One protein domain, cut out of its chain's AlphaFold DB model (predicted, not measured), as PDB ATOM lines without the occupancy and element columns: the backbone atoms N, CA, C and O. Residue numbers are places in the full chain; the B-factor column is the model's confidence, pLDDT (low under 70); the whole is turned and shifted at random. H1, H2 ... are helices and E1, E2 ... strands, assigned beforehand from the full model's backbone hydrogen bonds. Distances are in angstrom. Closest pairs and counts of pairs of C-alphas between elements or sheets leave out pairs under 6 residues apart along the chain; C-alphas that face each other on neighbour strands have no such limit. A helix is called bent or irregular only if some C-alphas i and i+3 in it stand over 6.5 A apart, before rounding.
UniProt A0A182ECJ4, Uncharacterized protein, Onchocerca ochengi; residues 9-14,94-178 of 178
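Overview. This is residues 9 to 14 and 94 to 178 of the 178 residues of an uncharacterized protein of Onchocerca ochengi (UniProt A0A182ECJ4). A strongly twisted, curled sheet of six strands forms the body of a rod, with the small hairpin E6 and E7 at one end and the helix H1 at the other, where residues 173 to 178 stick out. The 91 printed residues hold eight named strands, E1 to E8, then H1. The sheet's order is E1, E2, E8, E5, E4, E3, mixed; the class is mixed, helices and strands. The whole is loose, with a radius of gyration of the C-alphas of 15.9 A and spans of 59 by 28 by 20 A.

Along the chain. In the large sheet, E1 is residues 9 to 11, from C-alpha 9 at (76.559, 56.128, 110.667), E2 98 to 102, E8 157 to 163, 18.4 A long, E5 132 to 138, 19.2 A, E4 122 to 127, 15.2 A, and E3 110 to 115, 16.0 A. E6 is residues 145 to 147 and E7 150 to 152. H1, residues 165 to 176, is 17.8 A long and ends at C-alpha 176 at (54.826, 84.562, 92.973).

Arrangement. E8 and E5 are antiparallel, with N 136 and O 159 2.8 A apart. E2 is parallel to E8, with N 158 and O 99 at 2.8 A. E3, E4 and E5 form a meander, each strand the antiparallel neighbour of the one before; N 112 and O 125 are 2.8 A apart, N 133 and O 126 2.9 A. E1 is antiparallel to E2, with no N and O within hydrogen-bond range. In the hairpin of E6 and E7, N 147 and O 150 are 2.9 A apart. H1 only grazes the sheet, with residues 165 to 171. It is irregular, only just: C-alphas 168 and 171 are 7.0 A apart; 5 of 8 O i to N i+4 pairs are within range.

Size, cuts and confidence. The farthest C-alphas, of Asn 149 and Lys 178, are 59.3 A apart. Residues 15 to 93 are not printed; C-alphas 14 and 94 are 8.7 A apart across this cut. Of the links printed whole, none is long. Mean pLDDT of the printed part is 78.4; residues 9 to 14, 94 to 99, 102 to 107, 142 and 178 are under 70.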
ATOM      1  N   PHE A   9      76.531  55.520 109.342       39.06
ATOM      2  CA  PHE A   9      76.559  56.128 110.667       39.06
ATOM      3  C   PHE A   9      75.476  55.500 111.550       39.06
ATOM      4  O   PHE A   9      74.329  55.314 111.137       39.06
ATOM      5  N   ILE A  10      75.861  55.143 112.775       35.72
ATOM      6  CA  ILE A  10      74.971  54.587 113.795       35.72
ATOM      7  C   ILE A  10      74.849  55.649 114.886       35.72
ATOM      8  O   ILE A  10      75.812  55.887 115.611       35.72
ATOM      9  N   GLU A  11      73.686  56.290 114.992       40.38
ATOM     10  CA  GLU A  11      73.383  57.185 116.111       40.38
ATOM     11  C   GLU A  11      72.489  56.476 117.134       40.38
ATOM     12  O   GLU A  11      71.458  55.889 116.792       40.38
ATOM     13  N   ASP A  12      72.895  56.549 118.402       30.12
ATOM     14  CA  ASP A  12      72.120  56.079 119.548       30.12
ATOM     15  C   ASP A  12      71.373  57.280 120.152       30.12
ATOM     16  O   ASP A  12      71.964  58.136 120.812       30.12
ATOM     17  N   VAL A  13      70.075  57.404 119.857       36.94
ATOM     18  CA  VAL A  13      69.236  58.502 120.361       36.94
ATOM     19  C   VAL A  13      68.508  58.025 121.615       36.94
ATOM     20  O   VAL A  13      67.607  57.191 121.542       36.94
ATOM     21  N   LYS A  14      68.893  58.569 122.773       28.44
ATOM     22  CA  LYS A  14      68.293  58.252 124.075       28.44
ATOM     23  C   LYS A  14      66.987  59.031 124.282       28.44
ATOM     24  O   LYS A  14      66.974  60.255 124.162       28.44
ATOM     25  N   GLN A  94      63.031  50.363 124.760       47.19
ATOM     26  CA  GLN A  94      62.939  51.434 123.756       47.19
ATOM     27  C   GLN A  94      64.216  52.184 123.334       47.19
ATOM     28  O   GLN A  94      64.130  53.336 122.908       47.19
ATOM     29  N   SER A  95      65.377  51.536 123.287       42.91
ATOM     30  CA  SER A  95      66.454  52.008 122.407       42.91
ATOM     31  C   SER A  95      66.063  51.729 120.949       42.91
ATOM     32  O   SER A  95      66.348  50.663 120.403       42.91
ATOM     33  N   LEU A  96      65.347  52.654 120.301       50.91
ATOM     34  CA  LEU A  96      65.100  52.582 118.859       50.91
ATOM     35  C   LEU A  96      66.406  52.927 118.135       50.91
ATOM     36  O   LEU A  96      66.593  54.065 117.710       50.91
ATOM     37  N   THR A  97      67.315  51.960 117.987       48.59
ATOM     38  CA  THR A  97      68.494  52.146 117.136       48.59
ATOM     39  C   THR A  97      68.005  52.469 115.726       48.59
ATOM     40  O   THR A  97      67.328  51.668 115.076       48.59
ATOM     41  N   ARG A  98      68.275  53.696 115.287       62.72
ATOM     42  CA  ARG A  98      67.781  54.273 114.040       62.72
ATOM     43  C   ARG A  98      68.965  54.364 113.088       62.72
ATOM     44  O   ARG A  98      69.880  55.143 113.314       62.72
ATOM     45  N   PHE A  99      68.953  53.558 112.033       65.62
ATOM     46  CA  PHE A  99      70.024  53.568 111.036       65.62
ATOM     47  C   PHE A  99      69.895  54.786 110.137       65.62
ATOM     48  O   PHE A  99      68.807  54.995 109.609       65.62
ATOM     49  N   VAL A 100      70.978  55.533 109.917       70.88
ATOM     50  CA  VAL A 100      71.027  56.624 108.935       70.88
ATOM     51  C   VAL A 100      72.091  56.301 107.891       70.88
ATOM     52  O   VAL A 100      73.283  56.236 108.178       70.88
ATOM     53  N   LEU A 101      71.646  56.079 106.660       75.81
ATOM     54  CA  LEU A 101      72.499  55.917 105.491       75.81
ATOM     55  C   LEU A 101      72.663  57.284 104.831       75.81
ATOM     56  O   LEU A 101      71.683  57.855 104.349       75.81
ATOM     57  N   SER A 102      73.886  57.805 104.803       68.81
ATOM     58  CA  SER A 102      74.207  59.090 104.185       68.81
ATOM     59  C   SER A 102      75.353  58.957 103.198       68.81
ATOM     60  O   SER A 102      76.269  58.160 103.392       68.81
ATOM     61  N   ASN A 103      75.329  59.777 102.150       67.31
ATOM     62  CA  ASN A 103      76.508  59.948 101.314       67.31
ATOM     63  C   ASN A 103      77.397  61.054 101.909       67.31
ATOM     64  O   ASN A 103      76.967  62.203 102.042       67.31
ATOM     65  N   GLY A 104      78.634  60.706 102.260       66.94
ATOM     66  CA  GLY A 104      79.586  61.619 102.894       66.94
ATOM     67  C   GLY A 104      79.309  61.882 104.377       66.94
ATOM     68  O   GLY A 104      78.523  61.190 105.023       66.94
ATOM     69  N   GLU A 105      79.997  62.885 104.916       68.25
ATOM     70  CA  GLU A 105      79.992  63.211 106.342       68.25
ATOM     71  C   GLU A 105      78.678  63.881 106.792       68.25
ATOM     72  O   GLU A 105      78.090  64.701 106.079       68.25
ATOM     73  N   LEU A 106      78.203  63.506 107.985       67.19
ATOM     74  CA  LEU A 106      76.983  64.041 108.605       67.19
ATOM     75  C   LEU A 106      77.234  65.233 109.532       67.19
ATOM     76  O   LEU A 106      76.304  65.992 109.792       67.19
ATOM     77  N   CYS A 107      78.469  65.402 110.013       61.16
ATOM     78  CA  CYS A 107      78.830  66.300 111.113       61.16
ATOM     79  C   CYS A 107      78.494  67.784 110.870       61.16
ATOM     80  O   CYS A 107      78.429  68.554 111.823       61.16
ATOM     81  N   GLU A 108      78.250  68.186 109.620       73.25
ATOM     82  CA  GLU A 108      77.920  69.567 109.242       73.25
ATOM     83  C   GLU A 108      76.459  69.772 108.810       73.25
ATOM     84  O   GLU A 108      76.082  70.869 108.399       73.25
ATOM     85  N   LYS A 109      75.620  68.729 108.843       81.06
ATOM     86  CA  LYS A 109      74.256  68.794 108.301       81.06
ATOM     87  C   LYS A 109      73.244  69.059 109.411       81.06
ATOM     88  O   LYS A 109      73.150  68.303 110.374       81.06
ATOM     89  N   GLN A 110      72.427  70.094 109.244       86.81
ATOM     90  CA  GLN A 110      71.316  70.390 110.146       86.81
ATOM     91  C   GLN A 110      69.999  69.859 109.568       86.81
ATOM     92  O   GLN A 110      69.727  69.997 108.374       86.81
ATOM     93  N   LEU A 111      69.155  69.256 110.410       88.81
ATOM     94  CA  LEU A 111      67.822  68.818 109.998       88.81
ATOM     95  C   LEU A 111      66.815  69.971 110.055       88.81
ATOM     96  O   LEU A 111      66.648  70.627 111.082       88.81
ATOM     97  N   HIS A 112      66.077  70.158 108.966       90.12
ATOM     98  CA  HIS A 112      65.020  71.150 108.827       90.12
ATOM     99  C   HIS A 112      63.719  70.502 108.359       90.12
ATOM    100  O   HIS A 112      63.694  69.716 107.413       90.12
ATOM    101  N   LEU A 113      62.610  70.874 108.996       92.50
ATOM    102  CA  LEU A 113      61.275  70.466 108.574       92.50
ATOM    103  C   LEU A 113      60.747  71.454 107.525       92.50
ATOM    104  O   LEU A 113      60.415  72.593 107.853       92.50
ATOM    105  N   LEU A 114      60.658  71.023 106.267       91.88
ATOM    106  CA  LEU A 114      60.177  71.835 105.145       91.88
ATOM    107  C   LEU A 114      58.979  71.175 104.457       91.88
ATOM    108  O   LEU A 114      58.635  70.025 104.720       91.88
ATOM    109  N   ARG A 115      58.308  71.912 103.566       92.25
ATOM    110  CA  ARG A 115      57.205  71.360 102.768       92.25
ATOM    111  C   ARG A 115      57.744  70.616 101.554       92.25
ATOM    112  O   ARG A 115      58.493  71.196 100.770       92.25
ATOM    113  N   HIS A 116      57.284  69.387 101.350       93.62
ATOM    114  CA  HIS A 116      57.615  68.607 100.166       93.62
ATOM    115  C   HIS A 116      57.081  69.309  98.897       93.62
ATOM    116  O   HIS A 116      55.878  69.576  98.817       93.62
ATOM    117  N   PRO A 117      57.901  69.552  97.856       91.44
ATOM    118  CA  PRO A 117      57.514  70.365  96.694       91.44
ATOM    119  C   PRO A 117      56.280  69.872  95.934       91.44
ATOM    120  O   PRO A 117      55.495  70.668  95.423       91.44
ATOM    121  N   LYS A 118      56.116  68.546  95.850       90.25
ATOM    122  CA  LYS A 118      55.000  67.892  95.146       90.25
ATOM    123  C   LYS A 118      53.717  67.772  95.975       90.25
ATOM    124  O   LYS A 118      52.641  68.027  95.449       90.25
ATOM    125  N   THR A 119      53.811  67.326  97.230       91.50
ATOM    126  CA  THR A 119      52.652  66.975  98.069       91.50
ATOM    127  C   THR A 119      52.272  68.082  99.050       91.50
ATOM    128  O   THR A 119      51.133  68.131  99.493       91.50
ATOM    129  N   GLY A 120      53.202  68.978  99.392       89.81
ATOM    130  CA  GLY A 120      53.017  70.027 100.395       89.81
ATOM    131  C   GLY A 120      53.098  69.547 101.848       89.81
ATOM    132  O   GLY A 120      53.021  70.382 102.750       89.81
ATOM    133  N   ASN A 121      53.272  68.242 102.077       92.25
ATOM    134  CA  ASN A 121      53.383  67.647 103.410       92.25
ATOM    135  C   ASN A 121      54.684  68.067 104.104       92.25
ATOM    136  O   ASN A 121      55.657  68.425 103.441       92.25
ATOM    137  N   ALA A 122      54.700  68.021 105.435       92.25
ATOM    138  CA  ALA A 122      55.907  68.282 106.210       92.25
ATOM    139  C   ALA A 122      56.887  67.104 106.074       92.25
ATOM    140  O   ALA A 122      56.547  65.973 106.419       92.25
ATOM    141  N   THR A 123      58.090  67.392 105.589       91.81
ATOM    142  CA  THR A 123      59.161  66.428 105.325       91.81
ATOM    143  C   THR A 123      60.468  66.949 105.913       91.81
ATOM    144  O   THR A 123      60.718  68.156 105.925       91.81
ATOM    145  N   LEU A 124      61.294  66.044 106.437       92.19
ATOM    146  CA  LEU A 124      62.605  66.377 106.989       92.19
ATOM    147  C   LEU A 124      63.668  66.404 105.888       92.19
ATOM    148  O   LEU A 124      63.763  65.478 105.084       92.19
ATOM    149  N   TYR A 125      64.491  67.445 105.905       90.88
ATOM    150  CA  TYR A 125      65.637  67.616 105.023       90.88
ATOM    151  C   TYR A 125      66.894  67.852 105.851       90.88
ATOM    152  O   TYR A 125      66.874  68.662 106.772       90.88
ATOM    153  N   ALA A 126      67.985  67.178 105.513       90.81
ATOM    154  CA  ALA A 126      69.313  67.506 106.001       90.81
ATOM    155  C   ALA A 126      69.928  68.555 105.070       90.81
ATOM    156  O   ALA A 126      70.111  68.308 103.878       90.81
ATOM    157  N   ILE A 127      70.212  69.740 105.600       90.00
ATOM    158  CA  ILE A 127      70.819  70.847 104.865       90.00
ATOM    159  C   ILE A 127      72.229  71.034 105.410       90.00
ATOM    160  O   ILE A 127      72.409  71.350 106.584       90.00
ATOM    161  N   GLY A 128      73.218  70.799 104.554       85.69
ATOM    162  CA  GLY A 128      74.609  71.166 104.799       85.69
ATOM    163  C   GLY A 128      75.037  72.322 103.899       85.69
ATOM    164  O   GLY A 128      74.247  72.845 103.112       85.69
ATOM    165  N   ASN A 129      76.318  72.681 103.976       81.50
ATOM    166  CA  ASN A 129      76.889  73.789 103.207       81.50
ATOM    167  C   ASN A 129      76.769  73.600 101.683       81.50
ATOM    168  O   ASN A 129      76.520  74.560 100.958       81.50
ATOM    169  N   GLU A 130      76.913  72.366 101.193       80.06
ATOM    170  CA  GLU A 130      76.995  72.088  99.750       80.06
ATOM    171  C   GLU A 130      75.847  71.235  99.205       80.06
ATOM    172  O   GLU A 130      75.633  71.166  97.993       80.06
ATOM    173  N   ARG A 131      75.119  70.534 100.080       85.31
ATOM    174  CA  ARG A 131      74.142  69.517  99.681       85.31
ATOM    175  C   ARG A 131      72.889  69.609 100.532       85.31
ATOM    176  O   ARG A 131      72.944  69.870 101.732       85.31
ATOM    177  N   VAL A 132      71.764  69.347  99.879       90.00
ATOM    178  CA  VAL A 132      70.473  69.152 100.527       90.00
ATOM    179  C   VAL A 132      70.062  67.713 100.289       90.00
ATOM    180  O   VAL A 132      70.095  67.234  99.158       90.00
ATOM    181  N   GLU A 133      69.690  67.019 101.352       91.31
ATOM    182  CA  GLU A 133      69.258  65.629 101.307       91.31
ATOM    183  C   GLU A 133      67.886  65.503 101.965       91.31
ATOM    184  O   GLU A 133      67.601  66.134 102.979       91.31
ATOM    185  N   GLU A 134      67.008  64.705 101.379       91.88
ATOM    186  CA  GLU A 134      65.716  64.345 101.945       91.88
ATOM    187  C   GLU A 134      65.855  63.109 102.823       91.88
ATOM    188  O   GLU A 134      66.477  62.120 102.433       91.88
ATOM    189  N   LEU A 135      65.241  63.162 104.002       91.56
ATOM    190  CA  LEU A 135      65.224  62.058 104.943       91.56
ATOM    191  C   LEU A 135      64.053  61.121 104.630       91.56
ATOM    192  O   LEU A 135      62.887  61.453 104.843       91.56
ATOM    193  N   LEU A 136      64.378  59.923 104.156       89.69
ATOM    194  CA  LEU A 136      63.433  58.866 103.818       89.69
ATOM    195  C   LEU A 136      63.481  57.777 104.887       89.69
ATOM    196  O   LEU A 136      64.543  57.231 105.163       89.69
ATOM    197  N   LYS A 137      62.331  57.434 105.473       87.69
ATOM    198  CA  LYS A 137      62.204  56.301 106.398       87.69
ATOM    199  C   LYS A 137      61.582  55.116 105.664       87.69
ATOM    200  O   LYS A 137      60.456  55.212 105.183       87.69
ATOM    201  N   PHE A 138      62.286  53.994 105.646       83.56
ATOM    202  CA  PHE A 138      61.768  52.703 105.219       83.56
ATOM    203  C   PHE A 138      61.396  51.893 106.453       83.56
ATOM    204  O   PHE A 138      62.240  51.617 107.305       83.56
ATOM    205  N   ASP A 139      60.121  51.542 106.559       83.62
ATOM    206  CA  ASP A 139      59.582  50.777 107.673       83.62
ATOM    207  C   ASP A 139      58.581  49.761 107.128       83.62
ATOM    208  O   ASP A 139      57.437  50.094 106.826       83.62
ATOM    209  N   ASP A 140      59.058  48.538 106.913       75.19
ATOM    210  CA  ASP A 140      58.263  47.421 106.385       75.19
ATOM    211  C   ASP A 140      57.635  46.594 107.526       75.19
ATOM    212  O   ASP A 140      56.890  45.652 107.285       75.19
ATOM    213  N   GLY A 141      57.960  46.900 108.792       70.50
ATOM    214  CA  GLY A 141      57.416  46.250 109.995       70.50
ATOM    215  C   GLY A 141      57.752  44.762 110.182       70.50
ATOM    216  O   GLY A 141      57.537  44.216 111.259       70.50
ATOM    217  N   LEU A 142      58.286  44.099 109.155       66.12
ATOM    218  CA  LEU A 142      58.576  42.662 109.126       66.12
ATOM    219  C   LEU A 142      60.075  42.346 109.174       66.12
ATOM    220  O   LEU A 142      60.476  41.203 108.961       66.12
ATOM    221  N   ARG A 143      60.922  43.355 109.396       73.75
ATOM    222  CA  ARG A 143      62.377  43.222 109.295       73.75
ATOM    223  C   ARG A 143      63.027  43.532 110.631       73.75
ATOM    224  O   ARG A 143      62.663  44.496 111.288       73.75
ATOM    225  N   SER A 144      64.035  42.744 110.978       79.75
ATOM    226  CA  SER A 144      65.019  43.069 112.004       79.75
ATOM    227  C   SER A 144      66.392  43.157 111.352       79.75
ATOM    228  O   SER A 144      66.684  42.388 110.435       79.75
ATOM    229  N   VAL A 145      67.241  44.062 111.824       73.81
ATOM    230  CA  VAL A 145      68.613  44.205 111.314       73.81
ATOM    231  C   VAL A 145      69.584  43.671 112.362       73.81
ATOM    232  O   VAL A 145      69.515  44.062 113.527       73.81
ATOM    233  N   LEU A 146      70.470  42.766 111.945       79.94
ATOM    234  CA  LEU A 146      71.569  42.260 112.765       79.94
ATOM    235  C   LEU A 146      72.760  43.209 112.630       79.94
ATOM    236  O   LEU A 146      73.226  43.459 111.519       79.94
ATOM    237  N   LEU A 147      73.246  43.735 113.752       72.62
ATOM    238  CA  LEU A 147      74.386  44.640 113.796       72.62
ATOM    239  C   LEU A 147      75.407  44.145 114.819       72.62
ATOM    240  O   LEU A 147      75.238  44.325 116.028       72.62
ATOM    241  N   GLY A 148      76.480  43.527 114.326       79.06
ATOM    242  CA  GLY A 148      77.457  42.858 115.179       79.06
ATOM    243  C   GLY A 148      76.762  41.811 116.049       79.06
ATOM    244  O   GLY A 148      76.194  40.856 115.529       79.06
ATOM    245  N   ASN A 149      76.750  42.044 117.363       80.75
ATOM    246  CA  ASN A 149      76.127  41.149 118.341       80.75
ATOM    247  C   ASN A 149      74.733  41.619 118.802       80.75
ATOM    248  O   ASN A 149      74.180  41.051 119.739       80.75
ATOM    249  N   ASN A 150      74.170  42.663 118.183       74.75
ATOM    250  CA  ASN A 150      72.872  43.232 118.540       74.75
ATOM    251  C   ASN A 150      71.823  42.995 117.449       74.75
ATOM    252  O   ASN A 150      72.139  42.915 116.261       74.75
ATOM    253  N   VAL A 151      70.554  42.944 117.861       77.75
ATOM    254  CA  VAL A 151      69.401  42.824 116.961       77.75
ATOM    255  C   VAL A 151      68.521  44.056 117.113       77.75
ATOM    256  O   VAL A 151      67.967  44.302 118.182       77.75
ATOM    257  N   VAL A 152      68.353  44.815 116.032       77.81
ATOM    258  CA  VAL A 152      67.394  45.921 115.982       77.81
ATOM    259  C   VAL A 152      66.056  45.365 115.519       77.81
ATOM    260  O   VAL A 152      65.876  45.064 114.339       77.81
ATOM    261  N   SER A 153      65.114  45.235 116.454       73.44
ATOM    262  CA  SER A 153      63.802  44.597 116.256       73.44
ATOM    263  C   SER A 153      62.931  45.262 115.197       73.44
ATOM    264  O   SER A 153      62.104  44.604 114.581       73.44
ATOM    265  N   ASN A 154      63.102  46.569 115.012       74.56
ATOM    266  CA  ASN A 154      62.211  47.380 114.184       74.56
ATOM    267  C   ASN A 154      62.621  47.314 112.710       74.56
ATOM    268  O   ASN A 154      61.813  47.584 111.829       74.56
ATOM    269  N   GLY A 155      63.914  47.053 112.473       74.94
ATOM    270  CA  GLY A 155      64.553  47.019 111.158       74.94
ATOM    271  C   GLY A 155      64.304  48.236 110.270       74.94
ATOM    272  O   GLY A 155      64.545  48.156 109.068       74.94
ATOM    273  N   SER A 156      63.816  49.348 110.828       80.00
ATOM    274  CA  SER A 156      63.534  50.551 110.063       80.00
ATOM    275  C   SER A 156      64.844  51.216 109.650       80.00
ATOM    276  O   SER A 156      65.727  51.435 110.480       80.00
ATOM    277  N   LEU A 157      64.946  51.588 108.380       81.62
ATOM    278  CA  LEU A 157      66.125  52.233 107.812       81.62
ATOM    279  C   LEU A 157      65.806  53.685 107.484       81.62
ATOM    280  O   LEU A 157      64.744  53.977 106.935       81.62
ATOM    281  N   ILE A 158      66.723  54.597 107.785       86.31
ATOM    282  CA  ILE A 158      66.669  55.969 107.294       86.31
ATOM    283  C   ILE A 158      67.724  56.146 106.216       86.31
ATOM    284  O   ILE A 158      68.875  55.753 106.382       86.31
ATOM    285  N   LEU A 159      67.318  56.749 105.109       87.25
ATOM    286  CA  LEU A 159      68.170  57.094 103.987       87.25
ATOM    287  C   LEU A 159      68.131  58.604 103.779       87.25
ATOM    288  O   LEU A 159      67.054  59.194 103.736       87.25
ATOM    289  N   LEU A 160      69.298  59.209 103.608       88.38
ATOM    290  CA  LEU A 160      69.438  60.582 103.153       88.38
ATOM    291  C   LEU A 160      69.670  60.583 101.645       88.38
ATOM    292  O   LEU A 160      70.741  60.228 101.154       88.38
ATOM    293  N   ALA A 161      68.626  60.947 100.906       89.19
ATOM    294  CA  ALA A 161      68.643  60.987  99.452       89.19
ATOM    295  C   ALA A 161      68.952  62.412  98.969       89.19
ATOM    296  O   ALA A 161      68.232  63.334  99.342       89.19
ATOM    297  N   PRO A 162      69.975  62.639  98.131       90.75
ATOM    298  CA  PRO A 162      70.299  63.977  97.646       90.75
ATOM    299  C   PRO A 162      69.154  64.566  96.813       90.75
ATOM    300  O   PRO A 162      68.621  63.924  95.908       90.75
ATOM    301  N   VAL A 163      68.803  65.818  97.101       90.88
ATOM    302  CA  VAL A 163      67.751  66.579  96.423       90.88
ATOM    303  C   VAL A 163      68.319  67.898  95.915       90.88
ATOM    304  O   VAL A 163      69.067  68.592  96.597       90.88
ATOM    305  N   ASN A 164      67.931  68.279  94.698       91.69
ATOM    306  CA  ASN A 164      68.305  69.577  94.154       91.69
ATOM    307  C   ASN A 164      67.556  70.702  94.908       91.69
ATOM    308  O   ASN A 164      66.319  70.723  94.877       91.69
ATOM    309  N   PRO A 165      68.260  71.673  95.526       91.19
ATOM    310  CA  PRO A 165      67.636  72.737  96.317       91.19
ATOM    311  C   PRO A 165      66.672  73.613  95.504       91.19
ATOM    312  O   PRO A 165      65.706  74.142  96.054       91.19
ATOM    313  N   THR A 166      66.858  73.727  94.184       90.94
ATOM    314  CA  THR A 166      65.936  74.462  93.305       90.94
ATOM    315  C   THR A 166      64.520  73.880  93.352       90.94
ATOM    316  O   THR A 166      63.552  74.636  93.272       90.94
ATOM    317  N   LEU A 167      64.371  72.563  93.554       92.06
ATOM    318  CA  LEU A 167      63.061  71.908  93.647       92.06
ATOM    319  C   LEU A 167      62.265  72.373  94.871       92.06
ATOM    320  O   LEU A 167      61.046  72.511  94.780       92.06
ATOM    321  N   LEU A 168      62.941  72.673  95.983       91.75
ATOM    322  CA  LEU A 168      62.310  73.220  97.190       91.75
ATOM    323  C   LEU A 168      61.742  74.623  96.958       91.75
ATOM    324  O   LEU A 168      60.747  75.002  97.577       91.75
ATOM    325  N   LEU A 169      62.336  75.379  96.032       91.31
ATOM    326  CA  LEU A 169      61.935  76.749  95.722       91.31
ATOM    327  C   LEU A 169      60.776  76.827  94.716       91.31
ATOM    328  O   LEU A 169      59.989  77.773  94.762       91.31
ATOM    329  N   LEU A 170      60.629  75.825  93.838       91.56
ATOM    330  CA  LEU A 170      59.576  75.756  92.813       91.56
ATOM    331  C   LEU A 170      58.154  76.092  93.304       91.56
ATOM    332  O   LEU A 170      57.500  76.908  92.650       91.56
ATOM    333  N   PRO A 171      57.634  75.523  94.413       90.25
ATOM    334  CA  PRO A 171      56.281  75.842  94.872       90.25
ATOM    335  C   PRO A 171      56.116  77.320  95.257       90.25
ATOM    336  O   PRO A 171      55.035  77.881  95.080       90.25
ATOM    337  N   TYR A 172      57.180  77.970  95.734       90.38
ATOM    338  CA  TYR A 172      57.167  79.397  96.050       90.38
ATOM    339  C   TYR A 172      57.251  80.234  94.778       90.38
ATOM    340  O   TYR A 172      56.431  81.128  94.590       90.38
ATOM    341  N   LEU A 173      58.157  79.901  93.856       90.69
ATOM    342  CA  LEU A 173      58.264  80.602  92.575       90.69
ATOM    343  C   LEU A 173      56.951  80.542  91.794       90.69
ATOM    344  O   LEU A 173      56.471  81.572  91.344       90.69
ATOM    345  N   ARG A 174      56.300  79.378  91.724       89.19
ATOM    346  CA  ARG A 174      54.988  79.235  91.076       89.19
ATOM    347  C   ARG A 174      53.903  80.108  91.716       89.19
ATOM    348  O   ARG A 174      52.977  80.526  91.031       89.19
ATOM    349  N   LYS A 175      53.991  80.375  93.021       89.50
ATOM    350  CA  LYS A 175      53.034  81.228  93.740       89.50
ATOM    351  C   LYS A 175      53.228  82.718  93.428       89.50
ATOM    352  O   LYS A 175      52.247  83.459  93.447       89.50
ATOM    353  N   TYR A 176      54.465  83.149  93.172       90.44
ATOM    354  CA  TYR A 176      54.826  84.562  92.973       90.44
ATOM    355  C   TYR A 176      55.120  84.946  91.517       90.44
ATOM    356  O   TYR A 176      55.143  86.133  91.214       90.44
ATOM    357  N   ALA A 177      55.294  83.976  90.618       81.88
ATOM    358  CA  ALA A 177      55.328  84.177  89.173       81.88
ATOM    359  C   ALA A 177      53.906  84.468  88.666       81.88
ATOM    360  O   ALA A 177      53.204  83.580  88.180       81.88
ATOM    361  N   LYS A 178      53.465  85.706  88.882       58.00
ATOM    362  CA  LYS A 178      52.327  86.319  88.201       58.00
ATOM    363  C   LYS A 178      52.826  87.150  87.033       58.00
ATOM    364  O   LYS A 178      53.846  87.845  87.228       58.00
TER     365      LYS A 178